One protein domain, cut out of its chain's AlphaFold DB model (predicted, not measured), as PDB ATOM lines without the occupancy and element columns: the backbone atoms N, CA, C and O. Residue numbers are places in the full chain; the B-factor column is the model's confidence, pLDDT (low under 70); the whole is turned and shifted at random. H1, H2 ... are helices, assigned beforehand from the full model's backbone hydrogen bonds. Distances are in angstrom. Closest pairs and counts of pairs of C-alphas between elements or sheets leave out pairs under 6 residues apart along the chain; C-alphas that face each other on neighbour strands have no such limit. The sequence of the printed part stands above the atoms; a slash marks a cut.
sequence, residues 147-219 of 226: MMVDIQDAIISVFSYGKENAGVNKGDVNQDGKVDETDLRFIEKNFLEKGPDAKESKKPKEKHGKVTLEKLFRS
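AT A GLANCE: This is residues 147 to 219 of the 226 residues of the protein "Dockerin domain-containing protein" of Cytobacillus oceanisediminis (UniProt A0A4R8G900). With little regular structure, this is a small triangle of short, nearly parallel helices, H1, H2 and H3, with long loops at opposite ends, residues 159 to 180 and 190 to 212. The printed part has 73 residues, 24 of them in the named helices; it is all helix, with no named strand. It is compact, with a radius of gyration of the C-alphas of 12.1 A, and spans 36 by 27 by 17 A.

IN THESE COORDINATES: H1, residues 151 to 158, begins at C-alpha (27.371, 6.322, -27.419). H2, residues 181 to 189, is 12.0 A long. H3, residues 213 to 219, ends at C-alpha (21.584, -0.304, -16.349).

HOW THE PARTS SIT: H1 and H2 form a helical hairpin; they touch at C-alphas 154 and 187, 6.5 A apart, at a shallow tilt of 10 degrees, opposite ways. H1 and H3 touch at C-alphas 151 and 213, 6.4 A, the same way. In all three helices every O i to N i+4 pair is within hydrogen-bond range.

THE WHOLE: Both links are long. The printed part has no cut, and no printed residue is under 70 in pLDDT.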
ATOM      1  N   MET A 147      28.081  16.971 -33.298       98.19
ATOM      2  CA  MET A 147      27.436  16.798 -34.603       98.19
ATOM      3  C   MET A 147      27.165  15.331 -34.949       98.19
ATOM      4  O   MET A 147      27.078  14.975 -36.131       98.19
ATOM      5  N   MET A 148      27.079  14.466 -33.943       98.12
ATOM      6  CA  MET A 148      26.774  13.046 -34.078       98.12
ATOM      7  C   MET A 148      25.822  12.640 -32.955       98.12
ATOM      8  O   MET A 148      25.834  13.240 -31.891       98.12
ATOM      9  N   VAL A 149      25.000  11.626 -33.209       98.69
ATOM     10  CA  VAL A 149      24.215  10.969 -32.160       98.69
ATOM     11  C   VAL A 149      24.873   9.623 -31.912       98.69
ATOM     12  O   VAL A 149      24.813   8.722 -32.752       98.69
ATOM     13  N   ASP A 150      25.597   9.497 -30.806       98.69
ATOM     14  CA  ASP A 150      26.425   8.326 -30.551       98.69
ATOM     15  C   ASP A 150      26.460   7.892 -29.079       98.69
ATOM     16  O   ASP A 150      25.699   8.355 -28.227       98.69
ATOM     17  N   ILE A 151      27.297   6.896 -28.767       98.69
ATOM     18  CA  ILE A 151      27.371   6.322 -27.419       98.69
ATOM     19  C   ILE A 151      27.662   7.367 -26.335       98.69
ATOM     20  O   ILE A 151      27.280   7.168 -25.185       98.69
ATOM     21  N   GLN A 152      28.343   8.463 -26.664       98.50
ATOM     22  CA  GLN A 152      28.677   9.505 -25.701       98.50
ATOM     23  C   GLN A 152      27.425  10.269 -25.264       98.50
ATOM     24  O   GLN A 152      27.299  10.570 -24.076       98.50
ATOM     25  N   ASP A 153      26.476  10.496 -26.172       98.75
ATOM     26  CA  ASP A 153      25.193  11.133 -25.862       98.75
ATOM     27  C   ASP A 153      24.343  10.251 -24.950       98.75
ATOM     28  O   ASP A 153      23.816  10.709 -23.930       98.75
ATOM     29  N   ALA A 154      24.297   8.951 -25.251       98.56
ATOM     30  CA  ALA A 154      23.629   7.967 -24.407       98.56
ATOM     31  C   ALA A 154      24.259   7.895 -23.007       98.56
ATOM     32  O   ALA A 154      23.545   7.857 -22.007       98.56
ATOM     33  N   ILE A 155      25.594   7.915 -22.908       98.56
ATOM     34  CA  ILE A 155      26.307   7.905 -21.622       98.56
ATOM     35  C   ILE A 155      25.919   9.122 -20.779       98.56
ATOM     36  O   ILE A 155      25.574   8.959 -19.608       98.56
ATOM     37  N   ILE A 156      25.968  10.328 -21.353       98.56
ATOM     38  CA  ILE A 156      25.641  11.571 -20.634       98.56
ATOM     39  C   ILE A 156      24.209  11.520 -20.091       98.56
ATOM     40  O   ILE A 156      23.984  11.836 -18.918       98.56
ATOM     41  N   SER A 157      23.275  11.071 -20.929       98.50
ATOM     42  CA  SER A 157      21.849  11.011 -20.605       98.50
ATOM     43  C   SER A 157      21.556   9.961 -19.535       98.50
ATOM     44  O   SER A 157      20.926  10.269 -18.527       98.50
ATOM     45  N   VAL A 158      22.122   8.754 -19.647       98.44
ATOM     46  CA  VAL A 158      21.973   7.702 -18.626       98.44
ATOM     47  C   VAL A 158      22.551   8.127 -17.271       98.44
ATOM     48  O   VAL A 158      21.923   7.900 -16.239       98.44
ATOM     49  N   PHE A 159      23.696   8.821 -17.236       97.94
ATOM     50  CA  PHE A 159      24.257   9.362 -15.983       97.94
ATOM     51  C   PHE A 159      23.412  10.472 -15.341       97.94
ATOM     52  O   PHE A 159      23.653  10.870 -14.191       97.94
ATOM     53  N   SER A 160      22.446  11.009 -16.077       98.25
ATOM     54  CA  SER A 160      21.520  12.028 -15.600       98.25
ATOM     55  C   SER A 160      20.080  11.551 -15.520       98.25
ATOM     56  O   SER A 160      19.240  12.338 -15.104       98.25
ATOM     57  N   TYR A 161      19.816  10.282 -15.822       98.38
ATOM     58  CA  TYR A 161      18.481   9.712 -15.819       98.38
ATOM     59  C   TYR A 161      17.769   9.925 -14.478       98.38
ATOM     60  O   TYR A 161      18.327   9.670 -13.407       98.38
ATOM     61  N   GLY A 162      16.538  10.432 -14.544       97.50
ATOM     62  CA  GLY A 162      15.717  10.788 -13.390       97.50
ATOM     63  C   GLY A 162      16.061  12.129 -12.734       97.50
ATOM     64  O   GLY A 162      15.432  12.477 -11.737       97.50
ATOM     65  N   LYS A 163      17.040  12.894 -13.240       97.69
ATOM     66  CA  LYS A 163      17.306  14.251 -12.739       97.69
ATOM     67  C   LYS A 163      16.261  15.230 -13.259       97.69
ATOM     68  O   LYS A 163      15.940  15.233 -14.442       97.69
ATOM     69  N   GLU A 164      15.832  16.112 -12.370       97.25
ATOM     70  CA  GLU A 164      15.010  17.283 -12.673       97.25
ATOM     71  C   GLU A 164      15.872  18.552 -12.742       97.25
ATOM     72  O   GLU A 164      17.020  18.574 -12.277       97.25
ATOM     73  N   ASN A 165      15.304  19.629 -13.286       95.25
ATOM     74  CA  ASN A 165      16.005  20.878 -13.597       95.25
ATOM     75  C   ASN A 165      17.284  20.618 -14.416       95.25
ATOM     76  O   ASN A 165      18.356  21.196 -14.175       95.25
ATOM     77  N   ALA A 166      17.187  19.655 -15.332       95.44
ATOM     78  CA  ALA A 166      18.217  19.346 -16.296       95.44
ATOM     79  C   ALA A 166      18.099  20.271 -17.514       95.44
ATOM     80  O   ALA A 166      17.210  21.108 -17.607       95.44
ATOM     81  N   GLY A 167      19.087  20.184 -18.389       95.62
ATOM     82  CA  GLY A 167      19.038  20.808 -19.699       95.62
ATOM     83  C   GLY A 167      19.799  19.924 -20.672       95.62
ATOM     84  O   GLY A 167      20.397  18.922 -20.265       95.62
ATOM     85  N   VAL A 168      19.822  20.323 -21.939       96.25
ATOM     86  CA  VAL A 168      20.382  19.535 -23.047       96.25
ATOM     87  C   VAL A 168      21.739  18.913 -22.741       96.25
ATOM     88  O   VAL A 168      21.932  17.736 -22.994       96.25
ATOM     89  N   ASN A 169      22.669  19.647 -22.127       96.06
ATOM     90  CA  ASN A 169      24.019  19.148 -21.825       96.06
ATOM     91  C   ASN A 169      24.066  18.014 -20.780       96.06
ATOM     92  O   ASN A 169      25.139  17.478 -20.499       96.06
ATOM     93  N   LYS A 170      22.932  17.696 -20.155       97.75
ATOM     94  CA  LYS A 170      22.737  16.560 -19.255       97.75
ATOM     95  C   LYS A 170      21.873  15.461 -19.881       97.75
ATOM     96  O   LYS A 170      21.671  14.459 -19.214       97.75
ATOM     97  N   GLY A 171      21.403  15.620 -21.116       97.62
ATOM     98  CA  GLY A 171      20.565  14.637 -21.800       97.62
ATOM     99  C   GLY A 171      19.072  14.952 -21.824       97.62
ATOM    100  O   GLY A 171      18.323  14.083 -22.224       97.62
ATOM    101  N   ASP A 172      18.646  16.149 -21.412       98.44
ATOM    102  CA  ASP A 172      17.259  16.624 -21.569       98.44
ATOM    103  C   ASP A 172      17.107  17.214 -22.983       98.44
ATOM    104  O   ASP A 172      17.377  18.395 -23.232       98.44
ATOM    105  N   VAL A 173      16.838  16.335 -23.944       97.62
ATOM    106  CA  VAL A 173      16.843  16.611 -25.384       97.62
ATOM    107  C   VAL A 173      15.563  17.333 -25.803       97.62
ATOM    108  O   VAL A 173      15.610  18.192 -26.692       97.62
ATOM    109  N   ASN A 174      14.434  17.013 -25.161       97.06
ATOM    110  CA  ASN A 174      13.148  17.674 -25.396       97.06
ATOM    111  C   ASN A 174      12.990  18.999 -24.611       97.06
ATOM    112  O   ASN A 174      12.035  19.736 -24.854       97.06
ATOM    113  N   GLN A 175      13.954  19.341 -23.750       97.00
ATOM    114  CA  GLN A 175      14.010  20.563 -22.941       97.00
ATOM    115  C   GLN A 175      12.800  20.739 -22.013       97.00
ATOM    116  O   GLN A 175      12.368  21.870 -21.765       97.00
ATOM    117  N   ASP A 176      12.245  19.639 -21.502       96.56
ATOM    118  CA  ASP A 176      11.127  19.670 -20.554       96.56
ATOM    119  C   ASP A 176      11.576  19.840 -19.089       96.56
ATOM    120  O   ASP A 176      10.753  20.017 -18.184       96.56
ATOM    121  N   GLY A 177      12.893  19.877 -18.860       97.25
ATOM    122  CA  GLY A 177      13.518  20.062 -17.558       97.25
ATOM    123  C   GLY A 177      13.821  18.755 -16.835       97.25
ATOM    124  O   GLY A 177      14.337  18.802 -15.710       97.25
ATOM    125  N   LYS A 178      13.542  17.597 -17.431       98.31
ATOM    126  CA  LYS A 178      13.812  16.280 -16.863       98.31
ATOM    127  C   LYS A 178      14.612  15.444 -17.859       98.31
ATOM    128  O   LYS A 178      14.529  15.638 -19.054       98.31
ATOM    129  N   VAL A 179      15.432  14.530 -17.345       98.62
ATOM    130  CA  VAL A 179      16.045  13.487 -18.180       98.62
ATOM    131  C   VAL A 179      15.316  12.186 -17.920       98.62
ATOM    132  O   VAL A 179      15.416  11.642 -16.812       98.62
ATOM    133  N   ASP A 180      14.593  11.676 -18.907       98.50
ATOM    134  CA  ASP A 180      13.869  10.419 -18.770       98.50
ATOM    135  C   ASP A 180      13.894   9.538 -20.024       98.50
ATOM    136  O   ASP A 180      14.801   9.615 -20.856       98.50
ATOM    137  N   GLU A 181      12.986   8.560 -20.076       98.19
ATOM    138  CA  GLU A 181      12.946   7.594 -21.165       98.19
ATOM    139  C   GLU A 181      12.711   8.293 -22.505       98.19
ATOM    140  O   GLU A 181      13.310   7.884 -23.497       98.19
ATOM    141  N   THR A 182      11.916   9.367 -22.544       97.69
ATOM    142  CA  THR A 182      11.615  10.091 -23.781       97.69
ATOM    143  C   THR A 182      12.886  10.631 -24.435       97.69
ATOM    144  O   THR A 182      13.075  10.430 -25.637       97.69
ATOM    145  N   ASP A 183      13.802  11.216 -23.663       98.56
ATOM    146  CA  ASP A 183      15.085  11.699 -24.184       98.56
ATOM    147  C   ASP A 183      15.950  10.575 -24.748       98.56
ATOM    148  O   ASP A 183      16.528  10.676 -25.835       98.56
ATOM    149  N   LEU A 184      16.018   9.463 -24.016       98.44
ATOM    150  CA  LEU A 184      16.791   8.299 -24.424       98.44
ATOM    151  C   LEU A 184      16.222   7.656 -25.691       98.44
ATOM    152  O   LEU A 184      17.004   7.210 -26.530       98.44
ATOM    153  N   ARG A 185      14.898   7.665 -25.888       98.19
ATOM    154  CA  ARG A 185      14.279   7.185 -27.133       98.19
ATOM    155  C   ARG A 185      14.650   8.039 -28.340       98.19
ATOM    156  O   ARG A 185      14.801   7.483 -29.425       98.19
ATOM    157  N   PHE A 186      14.865   9.347 -28.184       98.31
ATOM    158  CA  PHE A 186      15.392  10.166 -29.281       98.31
ATOM    159  C   PHE A 186      16.826   9.776 -29.654       98.31
ATOM    160  O   PHE A 186      17.136   9.641 -30.837       98.31
ATOM    161  N   ILE A 187      17.680   9.533 -28.656       98.62
ATOM    162  CA  ILE A 187      19.065   9.092 -28.884       98.62
ATOM    163  C   ILE A 187      19.102   7.715 -29.547       98.62
ATOM    164  O   ILE A 187      19.871   7.505 -30.479       98.62
ATOM    165  N   GLU A 188      18.280   6.778 -29.079       98.56
ATOM    166  CA  GLU A 188      18.158   5.444 -29.664       98.56
ATOM    167  C   GLU A 188      17.696   5.503 -31.120       98.56
ATOM    168  O   GLU A 188      18.322   4.900 -31.991       98.56
ATOM    169  N   LYS A 189      16.629   6.262 -31.386       98.12
ATOM    170  CA  LYS A 189      16.036   6.386 -32.716       98.12
ATOM    171  C   LYS A 189      17.041   6.867 -33.760       98.12
ATOM    172  O   LYS A 189      17.048   6.351 -34.874       98.12
ATOM    173  N   ASN A 190      17.872   7.838 -33.393       98.44
ATOM    174  CA  ASN A 190      18.840   8.457 -34.295       98.44
ATOM    175  C   ASN A 190      20.268   7.952 -34.042       98.44
ATOM    176  O   ASN A 190      21.241   8.594 -34.437       98.44
ATOM    177  N   PHE A 191      20.431   6.816 -33.358       98.50
ATOM    178  CA  PHE A 191      21.746   6.318 -32.976       98.50
ATOM    179  C   PHE A 191      22.608   6.030 -34.211       98.50
ATOM    180  O   PHE A 191      22.183   5.353 -35.146       98.50
ATOM    181  N   LEU A 192      23.856   6.502 -34.188       98.19
ATOM    182  CA  LEU A 192      24.800   6.484 -35.309       98.19
ATOM    183  C   LEU A 192      24.469   7.435 -36.464       98.19
ATOM    184  O   LEU A 192      25.086   7.334 -37.531       98.19
ATOM    185  N   GLU A 193      23.574   8.399 -36.265       98.06
ATOM    186  CA  GLU A 193      23.423   9.497 -37.210       98.06
ATOM    187  C   GLU A 193      24.575  10.505 -37.116       98.06
ATOM    188  O   GLU A 193      25.216  10.713 -36.080       98.06
ATOM    189  N   LYS A 194      24.857  11.135 -38.257       97.56
ATOM    190  CA  LYS A 194      25.908  12.137 -38.427       97.56
ATOM    191  C   LYS A 194      25.310  13.373 -39.085       97.56
ATOM    192  O   LYS A 194      24.744  13.285 -40.172       97.56
ATOM    193  N   GLY A 195      25.505  14.527 -38.456       97.19
ATOM    194  CA  GLY A 195      25.029  15.806 -38.966       97.19
ATOM    195  C   GLY A 195      25.733  16.235 -40.265       97.19
ATOM    196  O   GLY A 195      26.905  15.908 -40.486       97.19
ATOM    197  N   PRO A 196      25.066  17.031 -41.119       95.31
ATOM    198  CA  PRO A 196      25.596  17.499 -42.404       95.31
ATOM    199  C   PRO A 196      26.714  18.547 -42.281       95.31
ATOM    200  O   PRO A 196      27.304  18.935 -43.294       95.31
ATOM    201  N   ASP A 197      26.980  19.053 -41.073       93.62
ATOM    202  CA  ASP A 197      28.085  19.961 -40.758       93.62
ATOM    203  C   ASP A 197      29.252  19.279 -40.018       93.62
ATOM    204  O   ASP A 197      30.271  19.921 -39.742       93.62
ATOM    205  N   ALA A 198      29.159  17.969 -39.768       95.12
ATOM    206  CA  ALA A 198      30.257  17.182 -39.227       95.12
ATOM    207  C   ALA A 198      31.377  16.994 -40.265       95.12
ATOM    208  O   ALA A 198      31.142  16.758 -41.449       95.12
ATOM    209  N   LYS A 199      32.637  17.015 -39.810       93.44
ATOM    210  CA  LYS A 199      33.792  16.727 -40.680       93.44
ATOM    211  C   LYS A 199      33.670  15.334 -41.298       93.44
ATOM    212  O   LYS A 199      33.349  14.374 -40.599       93.44
ATOM    213  N   GLU A 200      34.036  15.186 -42.571       90.12
ATOM    214  CA  GLU A 200      34.014  13.895 -43.279       90.12
ATOM    215  C   GLU A 200      34.760  12.779 -42.532       90.12
ATOM    216  O   GLU A 200      34.276  11.656 -42.430       90.12
ATOM    217  N   SER A 201      35.890  13.111 -41.903       92.38
ATOM    218  CA  SER A 201      36.709  12.156 -41.152       92.38
ATOM    219  C   SER A 201      36.094  11.669 -39.836       92.38
ATOM    220  O   SER A 201      36.544  10.654 -39.303       92.38
ATOM    221  N   LYS A 202      35.104  12.379 -39.280       94.25
ATOM    222  CA  LYS A 202      34.416  11.961 -38.056       94.25
ATOM    223  C   LYS A 202      33.361  10.903 -38.372       94.25
ATOM    224  O   LYS A 202      32.654  10.999 -39.379       94.25
ATOM    225  N   LYS A 203      33.254   9.916 -37.483       95.88
ATOM    226  CA  LYS A 203      32.242   8.861 -37.513       95.88
ATOM    227  C   LYS A 203      31.649   8.693 -36.112       95.88
ATOM    228  O   LYS A 203      32.435   8.743 -35.158       95.88
ATOM    229  N   PRO A 204      30.331   8.465 -36.004       97.44
ATOM    230  CA  PRO A 204      29.687   8.208 -34.728       97.44
ATOM    231  C   PRO A 204      30.211   6.907 -34.122       97.44
ATOM    232  O   PRO A 204      30.574   5.959 -34.832       97.44
ATOM    233  N   LYS A 205      30.297   6.873 -32.796       98.06
ATOM    234  CA  LYS A 205      30.781   5.722 -32.037       98.06
ATOM    235  C   LYS A 205      29.630   4.863 -31.533       98.06
ATOM    236  O   LYS A 205      28.826   5.284 -30.716       98.06
ATOM    237  N   GLU A 206      29.659   3.592 -31.907       98.00
ATOM    238  CA  GLU A 206      28.699   2.586 -31.436       98.00
ATOM    239  C   GLU A 206      28.898   2.188 -29.963       98.00
ATOM    240  O   GLU A 206      27.964   1.772 -29.281       98.00
ATOM    241  N   LYS A 207      30.132   2.287 -29.453       97.69
ATOM    242  CA  LYS A 207      30.485   1.820 -28.107       97.69
ATOM    243  C   LYS A 207      31.620   2.611 -27.475       97.69
ATOM    244  O   LYS A 207      32.520   3.097 -28.161       97.69
ATOM    245  N   HIS A 208      31.628   2.643 -26.146       96.50
ATOM    246  CA  HIS A 208      32.724   3.169 -25.341       96.50
ATOM    247  C   HIS A 208      33.400   2.008 -24.601       96.50
ATOM    248  O   HIS A 208      32.914   1.500 -23.588       96.50
ATOM    249  N   GLY A 209      34.516   1.511 -25.140       95.50
ATOM    250  CA  GLY A 209      35.147   0.289 -24.635       95.50
ATOM    251  C   GLY A 209      34.218  -0.928 -24.776       95.50
ATOM    252  O   GLY A 209      33.952  -1.378 -25.890       95.50
ATOM    253  N   LYS A 210      33.739  -1.475 -23.648       95.31
ATOM    254  CA  LYS A 210      32.783  -2.608 -23.595       95.31
ATOM    255  C   LYS A 210      31.322  -2.180 -23.376       95.31
ATOM    256  O   LYS A 210      30.456  -3.057 -23.282       95.31
ATOM    257  N   VAL A 211      31.081  -0.876 -23.238       97.12
ATOM    258  CA  VAL A 211      29.766  -0.271 -23.000       97.12
ATOM    259  C   VAL A 211      29.075  -0.057 -24.344       97.12
ATOM    260  O   VAL A 211      29.585   0.688 -25.178       97.12
ATOM    261  N   THR A 212      27.952  -0.742 -24.546       98.12
ATOM    262  CA  THR A 212      27.057  -0.612 -25.707       98.12
ATOM    263  C   THR A 212      25.782   0.119 -25.295       98.12
ATOM    264  O   THR A 212      25.485   0.182 -24.098       98.12
ATOM    265  N   LEU A 213      25.014   0.620 -26.268       98.06
ATOM    266  CA  LEU A 213      23.721   1.265 -26.017       98.06
ATOM    267  C   LEU A 213      22.782   0.358 -25.201       98.06
ATOM    268  O   LEU A 213      22.291   0.755 -24.150       98.06
ATOM    269  N   GLU A 214      22.657  -0.912 -25.598       98.00
ATOM    270  CA  GLU A 214      21.846  -1.916 -24.894       98.00
ATOM    271  C   GLU A 214      22.258  -2.094 -23.421       98.00
ATOM    272  O   GLU A 214      21.414  -2.171 -22.530       98.00
ATOM    273  N   LYS A 215      23.567  -2.135 -23.133       97.81
ATOM    274  CA  LYS A 215      24.056  -2.267 -21.750       97.81
ATOM    275  C   LYS A 215      23.761  -1.026 -20.916       97.81
ATOM    276  O   LYS A 215      23.515  -1.165 -19.720       97.81
ATOM    277  N   LEU A 216      23.816   0.159 -21.522       97.75
ATOM    278  CA  LEU A 216      23.473   1.411 -20.851       97.75
ATOM    279  C   LEU A 216      21.990   1.460 -20.504       97.75
ATOM    280  O   LEU A 216      21.663   1.709 -19.347       97.75
ATOM    281  N   PHE A 217      21.112   1.140 -21.455       98.31
ATOM    282  CA  PHE A 217      19.664   1.138 -21.236       98.31
ATOM    283  C   PHE A 217      19.280   0.141 -20.138       98.31
ATOM    284  O   PHE A 217      18.618   0.508 -19.167       98.31
ATOM    285  N   ARG A 218      19.825  -1.082 -20.185       98.00
ATOM    286  CA  ARG A 218      19.589  -2.078 -19.128       98.00
ATOM    287  C   ARG A 218      20.044  -1.622 -17.743       98.00
ATOM    288  O   ARG A 218      19.443  -2.029 -16.754       98.00
ATOM    289  N   SER A 219      21.082  -0.784 -17.646       97.62
ATOM    290  CA  SER A 219      21.584  -0.304 -16.349       97.62
ATOM    291  C   SER A 219      20.597   0.593 -15.592       97.62
ATOM    292  O   SER A 219      20.696   0.702 -14.372       97.62
TER     293      SER A 219